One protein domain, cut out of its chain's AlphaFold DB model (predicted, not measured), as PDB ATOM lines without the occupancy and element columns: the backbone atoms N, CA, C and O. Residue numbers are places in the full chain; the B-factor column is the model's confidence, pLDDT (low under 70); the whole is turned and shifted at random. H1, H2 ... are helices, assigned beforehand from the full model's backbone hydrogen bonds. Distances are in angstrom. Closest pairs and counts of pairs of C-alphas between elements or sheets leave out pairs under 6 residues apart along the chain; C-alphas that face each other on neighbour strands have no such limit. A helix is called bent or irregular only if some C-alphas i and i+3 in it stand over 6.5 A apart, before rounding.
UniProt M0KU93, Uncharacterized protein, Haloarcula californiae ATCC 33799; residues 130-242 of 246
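What this domain is: This is residues 130 to 242 of the 246 residues of an uncharacterized protein of Haloarcula californiae ATCC 33799 (UniProt M0KU93). Crossed helices make a compact cluster: the hairpin of H4 and H5 lies on one side, H6 on the other, and the long helices H1 and H2 each touch both H4 and H6. The long link from H1 to H2, with Asp 153, and the short link from H5 to H6, with Asp 220, reach the two far ends. The printed part has 113 residues with six named helices, H1 to H6 in order, and is all helix. It is compact, with a radius of gyration of the C-alphas of 12.9 A and spans of 40 by 27 by 26 A.

Where its parts are: Find C-alpha 130 at (92.859, 9.350, 14.259); from there H1 runs to residue 146, 23.2 A, with a kink of 47 degrees near residue 137. It is irregular: C-alphas 136 and 139 are 7.1 A apart. H2, residues 160 to 176, begins at (81.500, 23.249, 37.442) and spans 24.6 A. Next come H3, residues 185 to 188, H4, residues 191 to 198, and H5, residues 204 to 216, 18.6 A. H6, residues 227 to 240, ends at (75.439, 12.960, 14.723) after 20.0 A.

How they stand to each other: With residues 142 to 146 alone, H1 touches H2 at a steep tilt of 66 degrees, closest at C-alphas 145 and 166, 4.5 A. H2 touches H3, closest at C-alphas 171 and 185, 4.6 A. H4 and H5 form a hairpin at a shallow tilt of 25 degrees, C-alphas 193 and 211 closest at 5.2 A. H4 and H6 are apart. Every O i to N i+4 pair is within hydrogen-bond range in H2, H4, H5 and H6, and 11 of 13 in H1; H3 is too short for one.

The domain as a whole: C-alphas 153 and 220 are farthest apart, 40.7 A. The printed part has no cut; the H1 to H2 link is long. Residues 178 to 182 and 217 to 225 have pLDDT under 70.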
ATOM      1  N   ARG A 130      94.084   9.277  13.441       91.56
ATOM      2  CA  ARG A 130      92.859   9.350  14.259       91.56
ATOM      3  C   ARG A 130      92.962  10.383  15.387       91.56
ATOM      4  O   ARG A 130      91.999  11.091  15.655       91.56
ATOM      5  N   SER A 131      94.121  10.523  16.029       92.19
ATOM      6  CA  SER A 131      94.308  11.552  17.062       92.19
ATOM      7  C   SER A 131      94.378  12.969  16.491       92.19
ATOM      8  O   SER A 131      93.891  13.891  17.137       92.19
ATOM      9  N   GLU A 132      94.897  13.142  15.275       92.69
ATOM     10  CA  GLU A 132      94.875  14.428  14.562       92.69
ATOM     11  C   GLU A 132      93.441  14.811  14.187       92.69
ATOM     12  O   GLU A 132      92.974  15.890  14.537       92.69
ATOM     13  N   ARG A 133      92.682  13.870  13.609       94.31
ATOM     14  CA  ARG A 133      91.252  14.054  13.322       94.31
ATOM     15  C   ARG A 133      90.461  14.414  14.575       94.31
ATOM     16  O   ARG A 133      89.581  15.266  14.524       94.31
ATOM     17  N   LEU A 134      90.751  13.774  15.711       94.94
ATOM     18  CA  LEU A 134      90.119  14.147  16.974       94.94
ATOM     19  C   LEU A 134      90.534  15.555  17.408       94.94
ATOM     20  O   LEU A 134      89.683  16.288  17.898       94.94
ATOM     21  N   ALA A 135      91.795  15.950  17.227       94.19
ATOM     22  CA  ALA A 135      92.260  17.292  17.577       94.19
ATOM     23  C   ALA A 135      91.495  18.384  16.813       94.19
ATOM     24  O   ALA A 135      91.122  19.383  17.426       94.19
ATOM     25  N   ASP A 136      91.178  18.151  15.539       94.25
ATOM     26  CA  ASP A 136      90.396  19.082  14.717       94.25
ATOM     27  C   ASP A 136      88.936  19.205  15.185       94.25
ATOM     28  O   ASP A 136      88.341  20.284  15.156       94.25
ATOM     29  N   LEU A 137      88.339  18.100  15.637       95.50
ATOM     30  CA  LEU A 137      86.925  18.047  16.021       95.50
ATOM     31  C   LEU A 137      86.682  18.455  17.477       95.50
ATOM     32  O   LEU A 137      85.633  19.019  17.805       95.50
ATOM     33  N   LEU A 138      87.628  18.163  18.368       94.31
ATOM     34  CA  LEU A 138      87.441  18.246  19.814       94.31
ATOM     35  C   LEU A 138      87.023  19.646  20.299       94.31
ATOM     36  O   LEU A 138      86.082  19.711  21.089       94.31
ATOM     37  N   PRO A 139      87.601  20.768  19.825       93.19
ATOM     38  CA  PRO A 139      87.128  22.104  20.194       93.19
ATOM     39  C   PRO A 139      85.645  22.338  19.866       93.19
ATOM     40  O   PRO A 139      84.880  22.839  20.693       93.19
ATOM     41  N   ALA A 140      85.190  21.913  18.688       94.50
ATOM     42  CA  ALA A 140      83.796  22.069  18.289       94.50
ATOM     43  C   ALA A 140      82.863  21.122  19.068       94.50
ATOM     44  O   ALA A 140      81.771  21.529  19.475       94.50
ATOM     45  N   ILE A 141      83.315  19.902  19.381       95.88
ATOM     46  CA  ILE A 141      82.605  18.975  20.279       95.88
ATOM     47  C   ILE A 141      82.437  19.599  21.671       95.88
ATOM     48  O   ILE A 141      81.316  19.657  22.184       95.88
ATOM     49  N   ARG A 142      83.517  20.123  22.269       94.75
ATOM     50  CA  ARG A 142      83.486  20.822  23.568       94.75
ATOM     51  C   ARG A 142      82.523  22.002  23.534       94.75
ATOM     52  O   ARG A 142      81.726  22.175  24.460       94.75
ATOM     53  N   SER A 143      82.530  22.760  22.439       94.00
ATOM     54  CA  SER A 143      81.634  23.902  22.261       94.00
ATOM     55  C   SER A 143      80.170  23.488  22.229       94.00
ATOM     56  O   SER A 143      79.328  24.066  22.914       94.00
ATOM     57  N   ARG A 144      79.855  22.409  21.508       95.19
ATOM     58  CA  ARG A 144      78.503  21.847  21.469       95.19
ATOM     59  C   ARG A 144      78.058  21.317  22.834       95.19
ATOM     60  O   ARG A 144      76.911  21.527  23.231       95.19
ATOM     61  N   LEU A 145      78.939  20.618  23.546       95.19
ATOM     62  CA  LEU A 145      78.629  20.004  24.837       95.19
ATOM     63  C   LEU A 145      78.428  21.045  25.944       95.19
ATOM     64  O   LEU A 145      77.454  20.946  26.687       95.19
ATOM     65  N   THR A 146      79.299  22.052  26.022       93.31
ATOM     66  CA  THR A 146      79.279  23.084  27.077       93.31
ATOM     67  C   THR A 146      78.407  24.293  26.732       93.31
ATOM     68  O   THR A 146      77.892  24.948  27.627       93.31
ATOM     69  N   GLY A 147      78.206  24.593  25.444       90.56
ATOM     70  CA  GLY A 147      77.586  25.843  24.990       90.56
ATOM     71  C   GLY A 147      78.523  27.059  25.023       90.56
ATOM     72  O   GLY A 147      78.065  28.170  24.769       90.56
ATOM     73  N   LEU A 148      79.809  26.863  25.329       91.25
ATOM     74  CA  LEU A 148      80.852  27.891  25.286       91.25
ATOM     75  C   LEU A 148      81.621  27.808  23.966       91.25
ATOM     76  O   LEU A 148      81.649  26.755  23.344       91.25
ATOM     77  N   ASP A 149      82.266  28.887  23.535       91.06
ATOM     78  CA  ASP A 149      83.142  28.844  22.359       91.06
ATOM     79  C   ASP A 149      84.549  28.378  22.761       91.06
ATOM     80  O   ASP A 149      85.269  29.095  23.450       91.06
ATOM     81  N   TRP A 150      84.917  27.165  22.348       90.62
ATOM     82  CA  TRP A 150      86.262  26.591  22.507       90.62
ATOM     83  C   TRP A 150      87.083  26.652  21.215       90.62
ATOM     84  O   TRP A 150      88.205  26.154  21.185       90.62
ATOM     85  N   THR A 151      86.511  27.183  20.132       88.00
ATOM     86  CA  THR A 151      87.166  27.282  18.820       88.00
ATOM     87  C   THR A 151      87.907  28.602  18.631       88.00
ATOM     88  O   THR A 151      88.781  28.692  17.773       88.00
ATOM     89  N   GLY A 152      87.564  29.620  19.425       81.88
ATOM     90  CA  GLY A 152      88.254  30.905  19.449       81.88
ATOM     91  C   GLY A 152      89.556  30.905  20.261       81.88
ATOM     92  O   GLY A 152      89.845  29.989  21.025       81.88
ATOM     93  N   ASP A 153      90.318  31.997  20.143       70.69
ATOM     94  CA  ASP A 153      91.609  32.190  20.835       70.69
ATOM     95  C   ASP A 153      91.484  32.363  22.363       70.69
ATOM     96  O   ASP A 153      92.477  32.317  23.095       70.69
ATOM     97  N   ALA A 154      90.274  32.622  22.862       75.06
ATOM     98  CA  ALA A 154      90.017  32.787  24.285       75.06
ATOM     99  C   ALA A 154      89.748  31.423  24.926       75.06
ATOM    100  O   ALA A 154      88.734  30.805  24.627       75.06
ATOM    101  N   ASP A 155      90.613  30.992  25.849       75.38
ATOM    102  CA  ASP A 155      90.381  29.783  26.650       75.38
ATOM    103  C   ASP A 155      89.139  30.001  27.537       75.38
ATOM    104  O   ASP A 155      89.176  30.847  28.451       75.38
ATOM    105  N   PRO A 156      88.009  29.324  27.258       81.12
ATOM    106  CA  PRO A 156      86.799  29.529  28.032       81.12
ATOM    107  C   PRO A 156      87.053  29.108  29.484       81.12
ATOM    108  O   PRO A 156      87.810  28.181  29.765       81.12
ATOM    109  N   ARG A 157      86.405  29.790  30.438       82.06
ATOM    110  CA  ARG A 157      86.452  29.446  31.873       82.06
ATOM    111  C   ARG A 157      85.127  28.823  32.320       82.06
ATOM    112  O   ARG A 157      84.343  29.501  32.983       82.06
ATOM    113  N   PRO A 158      84.862  27.568  31.934       86.56
ATOM    114  CA  PRO A 158      83.631  26.862  32.260       86.56
ATOM    115  C   PRO A 158      83.473  26.701  33.773       86.56
ATOM    116  O   PRO A 158      84.429  26.364  34.482       86.56
ATOM    117  N   ALA A 159      82.257  26.917  34.258       90.50
ATOM    118  CA  ALA A 159      81.865  26.619  35.624       90.50
ATOM    119  C   ALA A 159      81.709  25.104  35.825       90.50
ATOM    120  O   ALA A 159      81.561  24.338  34.877       90.50
ATOM    121  N   VAL A 160      81.688  24.668  37.086       90.50
ATOM    122  CA  VAL A 160      81.500  23.249  37.442       90.50
ATOM    123  C   VAL A 160      80.212  22.672  36.829       90.50
ATOM    124  O   VAL A 160      80.204  21.531  36.370       90.50
ATOM    125  N   ASP A 161      79.152  23.477  36.744       91.69
ATOM    126  CA  ASP A 161      77.876  23.076  36.139       91.69
ATOM    127  C   ASP A 161      77.987  22.814  34.627       91.69
ATOM    128  O   ASP A 161      77.328  21.908  34.106       91.69
ATOM    129  N   ASP A 162      78.859  23.544  33.920       92.56
ATOM    130  CA  ASP A 162      79.135  23.312  32.497       92.56
ATOM    131  C   ASP A 162      79.818  21.955  32.303       92.56
ATOM    132  O   ASP A 162      79.533  21.238  31.340       92.56
ATOM    133  N   TRP A 163      80.675  21.560  33.253       93.06
ATOM    134  CA  TRP A 163      81.380  20.279  33.208       93.06
ATOM    135  C   TRP A 163      80.410  19.113  33.316       93.06
ATOM    136  O   TRP A 163      80.408  18.213  32.475       93.06
ATOM    137  N   HIS A 164      79.539  19.157  34.323       92.75
ATOM    138  CA  HIS A 164      78.522  18.129  34.518       92.75
ATOM    139  C   HIS A 164      77.491  18.120  33.387       92.75
ATOM    140  O   HIS A 164      77.027  17.052  32.992       92.75
ATOM    141  N   THR A 165      77.166  19.281  32.811       93.69
ATOM    142  CA  THR A 165      76.279  19.365  31.645       93.69
ATOM    143  C   THR A 165      76.886  18.686  30.421       93.69
ATOM    144  O   THR A 165      76.196  17.904  29.764       93.69
ATOM    145  N   ALA A 166      78.165  18.933  30.132       95.25
ATOM    146  CA  ALA A 166      78.870  18.289  29.029       95.25
ATOM    147  C   ALA A 166      78.941  16.765  29.207       95.25
ATOM    148  O   ALA A 166      78.563  16.022  28.300       95.25
ATOM    149  N   ALA A 167      79.351  16.299  30.390       93.94
ATOM    150  CA  ALA A 167      79.423  14.873  30.698       93.94
ATOM    151  C   ALA A 167      78.050  14.190  30.601       93.94
ATOM    152  O   ALA A 167      77.935  13.132  29.984       93.94
ATOM    153  N   ARG A 168      76.992  14.825  31.127       94.25
ATOM    154  CA  ARG A 168      75.620  14.314  31.033       94.25
ATOM    155  C   ARG A 168      75.156  14.193  29.583       94.25
ATOM    156  O   ARG A 168      74.642  13.145  29.222       94.25
ATOM    157  N   ARG A 169      75.362  15.217  28.747       95.06
ATOM    158  CA  ARG A 169      74.960  15.184  27.327       95.06
ATOM    159  C   ARG A 169      75.654  14.065  26.556       95.06
ATOM    160  O   ARG A 169      75.002  13.356  25.798       95.06
ATOM    161  N   LEU A 170      76.960  13.889  26.765       94.31
ATOM    162  CA  LEU A 170      77.694  12.805  26.117       94.31
ATOM    163  C   LEU A 170      77.272  11.431  26.669       94.31
ATOM    164  O   LEU A 170      77.176  10.473  25.913       94.31
ATOM    165  N   SER A 171      76.964  11.339  27.964       92.25
ATOM    166  CA  SER A 171      76.426  10.127  28.597       92.25
ATOM    167  C   SER A 171      75.037   9.754  28.094       92.25
ATOM    168  O   SER A 171      74.773   8.575  27.883       92.25
ATOM    169  N   GLU A 172      74.152  10.723  27.890       92.75
ATOM    170  CA  GLU A 172      72.840  10.509  27.274       92.75
ATOM    171  C   GLU A 172      73.017   9.985  25.845       92.75
ATOM    172  O   GLU A 172      72.492   8.925  25.519       92.75
ATOM    173  N   PHE A 173      73.877  10.630  25.047       92.88
ATOM    174  CA  PHE A 173      74.203  10.159  23.699       92.88
ATOM    175  C   PHE A 173      74.780   8.733  23.691       92.88
ATOM    176  O   PHE A 173      74.379   7.911  22.870       92.88
ATOM    177  N   ALA A 174      75.692   8.413  24.612       89.69
ATOM    178  CA  ALA A 174      76.253   7.071  24.739       89.69
ATOM    179  C   ALA A 174      75.188   6.033  25.124       89.69
ATOM    180  O   ALA A 174      75.216   4.922  24.609       89.69
ATOM    181  N   THR A 175      74.239   6.397  25.993       88.75
ATOM    182  CA  THR A 175      73.129   5.520  26.412       88.75
ATOM    183  C   THR A 175      72.193   5.221  25.245       88.75
ATOM    184  O   THR A 175      71.831   4.069  25.017       88.75
ATOM    185  N   ASP A 176      71.870   6.228  24.434       87.25
ATOM    186  CA  ASP A 176      71.044   6.050  23.235       87.25
ATOM    187  C   ASP A 176      71.728   5.161  22.172       87.25
ATOM    188  O   ASP A 176      71.074   4.644  21.267       87.25
ATOM    189  N   ASN A 177      73.045   4.946  22.305       78.44
ATOM    190  CA  ASN A 177      73.890   4.160  21.404       78.44
ATOM    191  C   ASN A 177      74.617   2.994  22.117       78.44
ATOM    192  O   ASN A 177      75.614   2.488  21.599       78.44
ATOM    193  N   GLU A 178      74.123   2.549  23.282       65.75
ATOM    194  CA  GLU A 178      74.841   1.698  24.257       65.75
ATOM    195  C   GLU A 178      75.426   0.403  23.664       65.75
ATOM    196  O   GLU A 178      76.491  -0.048  24.074       65.75
ATOM    197  N   ALA A 179      74.790  -0.165  22.636       60.84
ATOM    198  CA  ALA A 179      75.252  -1.390  21.982       60.84
ATOM    199  C   ALA A 179      76.572  -1.246  21.191       60.84
ATOM    200  O   ALA A 179      77.117  -2.259  20.755       60.84
ATOM    201  N   ARG A 180      77.068  -0.022  20.953       68.88
ATOM    202  CA  ARG A 180      78.216   0.233  20.063       68.88
ATOM    203  C   ARG A 180      79.555   0.395  20.769       68.88
ATOM    204  O   ARG A 180      80.582   0.187  20.134       68.88
ATOM    205  N   TYR A 181      79.564   0.760  22.048       69.75
ATOM    206  CA  TYR A 181      80.803   1.123  22.733       69.75
ATOM    207  C   TYR A 181      81.018   0.271  23.960       69.75
ATOM    208  O   TYR A 181      80.162   0.167  24.834       69.75
ATOM    209  N   SER A 182      82.237  -0.225  24.115       69.75
ATOM    210  CA  SER A 182      82.705  -0.699  25.416       69.75
ATOM    211  C   SER A 182      83.186   0.491  26.246       69.75
ATOM    212  O   SER A 182      84.349   0.614  26.600       69.75
ATOM    213  N   PHE A 183      82.278   1.443  26.474       76.12
ATOM    214  CA  PHE A 183      82.473   2.599  27.341       76.12
ATOM    215  C   PHE A 183      81.157   2.908  28.064       76.12
ATOM    216  O   PHE A 183      80.277   3.546  27.485       76.12
ATOM    217  N   PRO A 184      80.986   2.448  29.318       79.31
ATOM    218  CA  PRO A 184      79.765   2.665  30.073       79.31
ATOM    219  C   PRO A 184      79.455   4.160  30.183       79.31
ATOM    220  O   PRO A 184      80.337   4.928  30.578       79.31
ATOM    221  N   PRO A 185      78.207   4.590  29.934       83.75
ATOM    222  CA  PRO A 185      77.830   5.998  30.056       83.75
ATOM    223  C   PRO A 185      78.191   6.606  31.423       83.75
ATOM    224  O   PRO A 185      78.669   7.737  31.524       83.75
ATOM    225  N   ALA A 186      78.076   5.815  32.494       84.06
ATOM    226  CA  ALA A 186      78.480   6.218  33.840       84.06
ATOM    227  C   ALA A 186      79.971   6.597  33.953       84.06
ATOM    228  O   ALA A 186      80.313   7.495  34.725       84.06
ATOM    229  N   ASP A 187      80.857   5.974  33.169       85.69
ATOM    230  CA  ASP A 187      82.297   6.241  33.216       85.69
ATOM    231  C   ASP A 187      82.661   7.607  32.592       85.69
ATOM    232  O   ASP A 187      83.714   8.160  32.914       85.69
ATOM    233  N   ILE A 188      81.762   8.227  31.811       87.44
ATOM    234  CA  ILE A 188      81.922   9.596  31.274       87.44
ATOM    235  C   ILE A 188      81.859  10.636  32.403       87.44
ATOM    236  O   ILE A 188      82.563  11.647  32.382       87.44
ATOM    237  N   ASN A 189      81.055  10.362  33.431       86.69
ATOM    238  CA  ASN A 189      80.833  11.259  34.568       86.69
ATOM    239  C   ASN A 189      81.983  11.242  35.592       86.69
ATOM    240  O   ASN A 189      81.912  11.898  36.632       86.69
ATOM    241  N   ARG A 190      83.059  10.492  35.328       86.38
ATOM    242  CA  ARG A 190      84.276  10.511  36.146       86.38
ATOM    243  C   ARG A 190      85.057  11.803  35.941       86.38
ATOM    244  O   ARG A 190      85.043  12.389  34.863       86.38
ATOM    245  N   ASN A 191      85.851  12.160  36.952       86.56
ATOM    246  CA  ASN A 191      86.643  13.390  36.974       86.56
ATOM    247  C   ASN A 191      87.440  13.633  35.683       86.56
ATOM    248  O   ASN A 191      87.242  14.666  35.057       86.56
ATOM    249  N   LYS A 192      88.329  12.718  35.259       89.62
ATOM    250  CA  LYS A 192      89.196  13.010  34.101       89.62
ATOM    251  C   LYS A 192      88.435  13.047  32.764       89.62
ATOM    252  O   LYS A 192      88.626  14.033  32.059       89.62
ATOM    253  N   PRO A 193      87.554  12.083  32.417       88.88
ATOM    254  CA  PRO A 193      86.727  12.191  31.213       88.88
ATOM    255  C   PRO A 193      85.876  13.469  31.194       88.88
ATOM    256  O   PRO A 193      85.898  14.208  30.217       88.88
ATOM    257  N   THR A 194      85.223  13.811  32.308       91.00
ATOM    258  CA  THR A 194      84.466  15.066  32.437       91.00
ATOM    259  C   THR A 194      85.354  16.302  32.240       91.00
ATOM    260  O   THR A 194      84.981  17.232  31.526       91.00
ATOM    261  N   PHE A 195      86.554  16.328  32.826       92.31
ATOM    262  CA  PHE A 195      87.466  17.467  32.691       92.31
ATOM    263  C   PHE A 195      88.018  17.618  31.273       92.31
ATOM    264  O   PHE A 195      88.165  18.738  30.796       92.31
ATOM    265  N   VAL A 196      88.260  16.516  30.569       91.81
ATOM    266  CA  VAL A 196      88.665  16.534  29.159       91.81
ATOM    267  C   VAL A 196      87.602  17.177  28.264       91.81
ATOM    268  O   VAL A 196      87.946  17.885  27.318       91.81
ATOM    269  N   LEU A 197      86.321  16.958  28.562       90.94
ATOM    270  CA  LEU A 197      85.209  17.495  27.772       90.94
ATOM    271  C   LEU A 197      84.941  18.976  28.024       90.94
ATOM    272  O   LEU A 197      84.329  19.632  27.185       90.94
ATOM    273  N   ALA A 198      85.305  19.481  29.200       90.19
ATOM    274  CA  ALA A 198      84.721  20.734  29.649       90.19
ATOM    275  C   ALA A 198      85.554  21.539  30.636       90.19
ATOM    276  O   ALA A 198      85.060  22.547  31.106       90.19
ATOM    277  N   ARG A 199      86.780  21.141  30.980       89.31
ATOM    278  CA  ARG A 199      87.651  21.899  31.896       89.31
ATOM    279  C   ARG A 199      89.010  22.205  31.288       89.31
ATOM    280  O   ARG A 199      89.549  23.276  31.537       89.31
ATOM    281  N   TRP A 200      89.586  21.247  30.573       86.50
ATOM    282  CA  TRP A 200      90.921  21.364  30.007       86.50
ATOM    283  C   TRP A 200      90.839  21.545  28.497       86.50
ATOM    284  O   TRP A 200      90.189  20.759  27.813       86.50
ATOM    285  N   SER A 201      91.580  22.515  27.970       85.31
ATOM    286  CA  SER A 201      91.872  22.671  26.540       85.31
ATOM    287  C   SER A 201      92.967  21.699  26.068       85.31
ATOM    288  O   SER A 201      93.696  21.971  25.120       85.31
ATOM    289  N   SER A 202      93.076  20.532  26.718       86.62
ATOM    290  CA  SER A 202      94.088  19.520  26.415       86.62
ATOM    291  C   SER A 202      94.007  19.072  24.950       86.62
ATOM    292  O   SER A 202      92.887  18.871  24.449       86.62
ATOM    293  N   PRO A 203      95.164  18.842  24.297       90.31
ATOM    294  CA  PRO A 203      95.254  18.147  23.018       90.31
ATOM    295  C   PRO A 203      94.532  16.794  23.029       90.31
ATOM    296  O   PRO A 203      94.271  16.214  24.089       90.31
ATOM    297  N   ALA A 204      94.229  16.263  21.844       92.56
ATOM    298  CA  ALA A 204      93.525  14.989  21.698       92.56
ATOM    299  C   ALA A 204      94.265  13.817  22.366       92.56
ATOM    300  O   ALA A 204      93.649  13.057  23.108       92.56
ATOM    301  N   VAL A 205      95.582  13.699  22.174       93.25
ATOM    302  CA  VAL A 205      96.372  12.624  22.802       93.25
ATOM    303  C   VAL A 205      96.341  12.743  24.324       93.25
ATOM    304  O   VAL A 205      95.960  11.787  24.994       93.25
ATOM    305  N   ASP A 206      96.629  13.925  24.877       92.69
ATOM    306  CA  ASP A 206      96.588  14.176  26.327       92.69
ATOM    307  C   ASP A 206      95.204  13.899  26.929       92.69
ATOM    308  O   ASP A 206      95.068  13.389  28.042       92.69
ATOM    309  N   SER A 207      94.154  14.189  26.164       93.00
ATOM    310  CA  SER A 207      92.778  13.877  26.533       93.00
ATOM    311  C   SER A 207      92.567  12.369  26.690       93.00
ATOM    312  O   SER A 207      92.035  11.920  27.708       93.00
ATOM    313  N   LEU A 208      93.045  11.571  25.734       92.50
ATOM    314  CA  LEU A 208      92.993  10.107  25.803       92.50
ATOM    315  C   LEU A 208      93.880   9.557  26.925       92.50
ATOM    316  O   LEU A 208      93.482   8.607  27.596       92.50
ATOM    317  N   VAL A 209      95.028  10.190  27.197       90.56
ATOM    318  CA  VAL A 209      95.893   9.853  28.339       90.56
ATOM    319  C   VAL A 209      95.137   9.989  29.654       90.56
ATOM    320  O   VAL A 209      95.121   9.076  30.479       90.56
ATOM    321  N   HIS A 210      94.468  11.123  29.844       90.00
ATOM    322  CA  HIS A 210      93.681  11.385  31.039       90.00
ATOM    323  C   HIS A 210      92.496  10.430  31.187       90.00
ATOM    324  O   HIS A 210      92.202   9.988  32.302       90.00
ATOM    325  N   VAL A 211      91.827  10.093  30.086       89.25
ATOM    326  CA  VAL A 211      90.762   9.086  30.088       89.25
ATOM    327  C   VAL A 211      91.326   7.733  30.505       89.25
ATOM    328  O   VAL A 211      90.811   7.157  31.459       89.25
ATOM    329  N   GLU A 212      92.421   7.279  29.888       87.25
ATOM    330  CA  GLU A 212      93.080   6.015  30.233       87.25
ATOM    331  C   GLU A 212      93.376   5.940  31.727       87.25
ATOM    332  O   GLU A 212      92.888   5.035  32.398       87.25
ATOM    333  N   ASP A 213      94.069   6.937  32.280       83.50
ATOM    334  CA  ASP A 213      94.425   6.962  33.698       83.50
ATOM    335  C   ASP A 213      93.205   6.880  34.633       83.50
ATOM    336  O   ASP A 213      93.289   6.362  35.744       83.50
ATOM    337  N   SER A 214      92.066   7.450  34.230       82.19
ATOM    338  CA  SER A 214      90.835   7.400  35.027       82.19
ATOM    339  C   SER A 214      90.156   6.037  34.985       82.19
ATOM    340  O   SER A 214      89.347   5.736  35.870       82.19
ATOM    341  N   LEU A 215      90.447   5.243  33.960       75.44
ATOM    342  CA  LEU A 215      89.992   3.868  33.814       75.44
ATOM    343  C   LEU A 215      90.933   2.904  34.553       75.44
ATOM    344  O   LEU A 215      90.446   1.941  35.141       75.44
ATOM    345  N   LEU A 216      92.238   3.215  34.640       70.56
ATOM    346  CA  LEU A 216      93.229   2.446  35.418       70.56
ATOM    347  C   LEU A 216      92.860   2.314  36.905       70.56
ATOM    348  O   LEU A 216      93.157   1.302  37.528       70.56
ATOM    349  N   ASN A 217      92.202   3.327  37.475       61.69
ATOM    350  CA  ASN A 217      91.890   3.402  38.908       61.69
ATOM    351  C   ASN A 217      90.661   2.571  39.345       61.69
ATOM    352  O   ASN A 217      90.162   2.768  40.452       61.69
ATOM    353  N   LYS A 218      90.118   1.691  38.491       59.34
ATOM    354  CA  LYS A 218      88.979   0.813  38.825       59.34
ATOM    355  C   LYS A 218      89.492  -0.443  39.551       59.34
ATOM    356  O   LYS A 218      90.417  -1.083  39.059       59.34
ATOM    357  N   GLU A 219      88.867  -0.832  40.668       51.16
ATOM    358  CA  GLU A 219      89.167  -2.105  41.362       51.16
ATOM    359  C   GLU A 219      88.963  -3.334  40.443       51.16
ATOM    360  O   GLU A 219      89.667  -4.331  40.589       51.16
ATOM    361  N   ASP A 220      88.095  -3.216  39.427       48.47
ATOM    362  CA  ASP A 220      87.793  -4.259  38.430       48.47
ATOM    363  C   ASP A 220      88.707  -4.249  37.176       48.47
ATOM    364  O   ASP A 220      88.600  -5.125  36.318       48.47
ATOM    365  N   GLY A 221      89.644  -3.296  37.059       52.25
ATOM    366  CA  GLY A 221      90.632  -3.227  35.969       52.25
ATOM    367  C   GLY A 221      90.139  -2.672  34.615       52.25
ATOM    368  O   GLY A 221      88.962  -2.397  34.405       52.25
ATOM    369  N   ILE A 222      91.088  -2.487  33.683       54.38
ATOM    370  CA  ILE A 222      90.939  -1.835  32.354       54.38
ATOM    371  C   ILE A 222      90.134  -2.673  31.342       54.38
ATOM    372  O   ILE A 222      89.822  -2.197  30.257       54.38
ATOM    373  N   LYS A 223      89.821  -3.939  31.641       56.19
ATOM    374  CA  LYS A 223      89.609  -4.957  30.597       56.19
ATOM    375  C   LYS A 223      88.498  -4.630  29.593       56.19
ATOM    376  O   LYS A 223      88.665  -4.923  28.417       56.19
ATOM    377  N   GLU A 224      87.429  -3.967  30.027       62.38
ATOM    378  CA  GLU A 224      86.265  -3.708  29.172       62.38
ATOM    379  C   GLU A 224      86.203  -2.280  28.619       62.38
ATOM    380  O   GLU A 224      85.535  -2.064  27.619       62.38
ATOM    381  N   VAL A 225      86.893  -1.300  29.215       69.12
ATOM    382  CA  VAL A 225      86.713   0.121  28.866       69.12
ATOM    383  C   VAL A 225      88.002   0.737  28.362       69.12
ATOM    384  O   VAL A 225      89.002   0.732  29.078       69.12
ATOM    385  N   THR A 226      87.981   1.300  27.150       81.00
ATOM    386  CA  THR A 226      89.197   1.814  26.503       81.00
ATOM    387  C   THR A 226      89.119   3.304  26.179       81.00
ATOM    388  O   THR A 226      88.042   3.830  25.878       81.00
ATOM    389  N   PRO A 227      90.271   3.999  26.158       86.94
ATOM    390  CA  PRO A 227      90.381   5.331  25.562       86.94
ATOM    391  C   PRO A 227      89.914   5.355  24.106       86.94
ATOM    392  O   PRO A 227      89.403   6.367  23.637       86.94
ATOM    393  N   GLU A 228      90.035   4.231  23.400       86.38
ATOM    394  CA  GLU A 228      89.622   4.144  22.007       86.38
ATOM    395  C   GLU A 228      88.107   4.126  21.819       86.38
ATOM    396  O   GLU A 228      87.590   4.796  20.928       86.38
ATOM    397  N   ALA A 229      87.379   3.436  22.695       86.75
ATOM    398  CA  ALA A 229      85.923   3.492  22.712       86.75
ATOM    399  C   ALA A 229      85.428   4.915  23.024       86.75
ATOM    400  O   ALA A 229      84.440   5.366  22.451       86.75
ATOM    401  N   PHE A 230      86.149   5.654  23.876       89.94
ATOM    402  CA  PHE A 230      85.875   7.073  24.111       89.94
ATOM    403  C   PHE A 230      86.159   7.934  22.872       89.94
ATOM    404  O   PHE A 230      85.364   8.815  22.554       89.94
ATOM    405  N   ARG A 231      87.257   7.676  22.146       92.00
ATOM    406  CA  ARG A 231      87.567   8.364  20.882       92.00
ATOM    407  C   ARG A 231      86.463   8.159  19.843       92.00
ATOM    408  O   ARG A 231      86.012   9.146  19.273       92.00
ATOM    409  N   GLU A 232      85.995   6.928  19.639       90.25
ATOM    410  CA  GLU A 232      84.875   6.679  18.713       90.25
ATOM    411  C   GLU A 232      83.580   7.329  19.169       90.25
ATOM    412  O   GLU A 232      82.894   7.938  18.360       90.25
ATOM    413  N   LEU A 233      83.261   7.280  20.465       91.38
ATOM    414  CA  LEU A 233      82.079   7.963  20.987       91.38
ATOM    415  C   LEU A 233      82.089   9.461  20.637       91.38
ATOM    416  O   LEU A 233      81.045  10.033  20.330       91.38
ATOM    417  N   LEU A 234      83.260  10.103  20.675       94.12
ATOM    418  CA  LEU A 234      83.416  11.500  20.273       94.12
ATOM    419  C   LEU A 234      83.271  11.699  18.759       94.12
ATOM    420  O   LEU A 234      82.696  12.707  18.351       94.12
ATOM    421  N   PHE A 235      83.754  10.763  17.938       93.50
ATOM    422  CA  PHE A 235      83.554  10.808  16.489       93.50
ATOM    423  C   PHE A 235      82.086  10.645  16.103       93.50
ATOM    424  O   PHE A 235      81.560  11.501  15.393       93.50
ATOM    425  N   ASP A 236      81.399   9.641  16.635       92.25
ATOM    426  CA  ASP A 236      79.973   9.429  16.388       92.25
ATOM    427  C   ASP A 236      79.138  10.602  16.922       92.25
ATOM    428  O   ASP A 236      78.172  11.028  16.287       92.25
ATOM    429  N   TYR A 237      79.517  11.184  18.069       94.38
ATOM    430  CA  TYR A 237      78.868  12.397  18.571       94.38
ATOM    431  C   TYR A 237      79.053  13.575  17.611       94.38
ATOM    432  O   TYR A 237      78.106  14.337  17.380       94.38
ATOM    433  N   ALA A 238      80.260  13.742  17.062       95.75
ATOM    434  CA  ALA A 238      80.553  14.782  16.088       95.75
ATOM    435  C   ALA A 238      79.723  14.590  14.813       95.75
ATOM    436  O   ALA A 238      79.029  15.519  14.404       95.75
ATOM    437  N   GLU A 239      79.707  13.378  14.256       94.12
ATOM    438  CA  GLU A 239      78.921  13.022  13.074       94.12
ATOM    439  C   GLU A 239      77.424  13.287  13.294       94.12
ATOM    440  O   GLU A 239      76.800  14.024  12.527       94.12
ATOM    441  N   ALA A 240      76.856  12.789  14.396       94.06
ATOM    442  CA  ALA A 240      75.439  12.960  14.723       94.06
ATOM    443  C   ALA A 240      75.026  14.430  14.929       94.06
ATOM    444  O   ALA A 240      73.846  14.766  14.811       94.06
ATOM    445  N   ASN A 241      75.980  15.312  15.241       93.94
ATOM    446  CA  ASN A 241      75.748  16.744  15.427       93.94
ATOM    447  C   ASN A 241      76.254  17.604  14.257       93.94
ATOM    448  O   ASN A 241      76.194  18.830  14.362       93.94
ATOM    449  N   GLY A 242      76.733  17.003  13.162       94.06
ATOM    450  CA  GLY A 242      77.272  17.732  12.011       94.06
ATOM    451  C   GLY A 242      78.507  18.576  12.348       94.06
ATOM    452  O   GLY A 242      78.653  19.687  11.842       94.06
TER     453      GLY A 242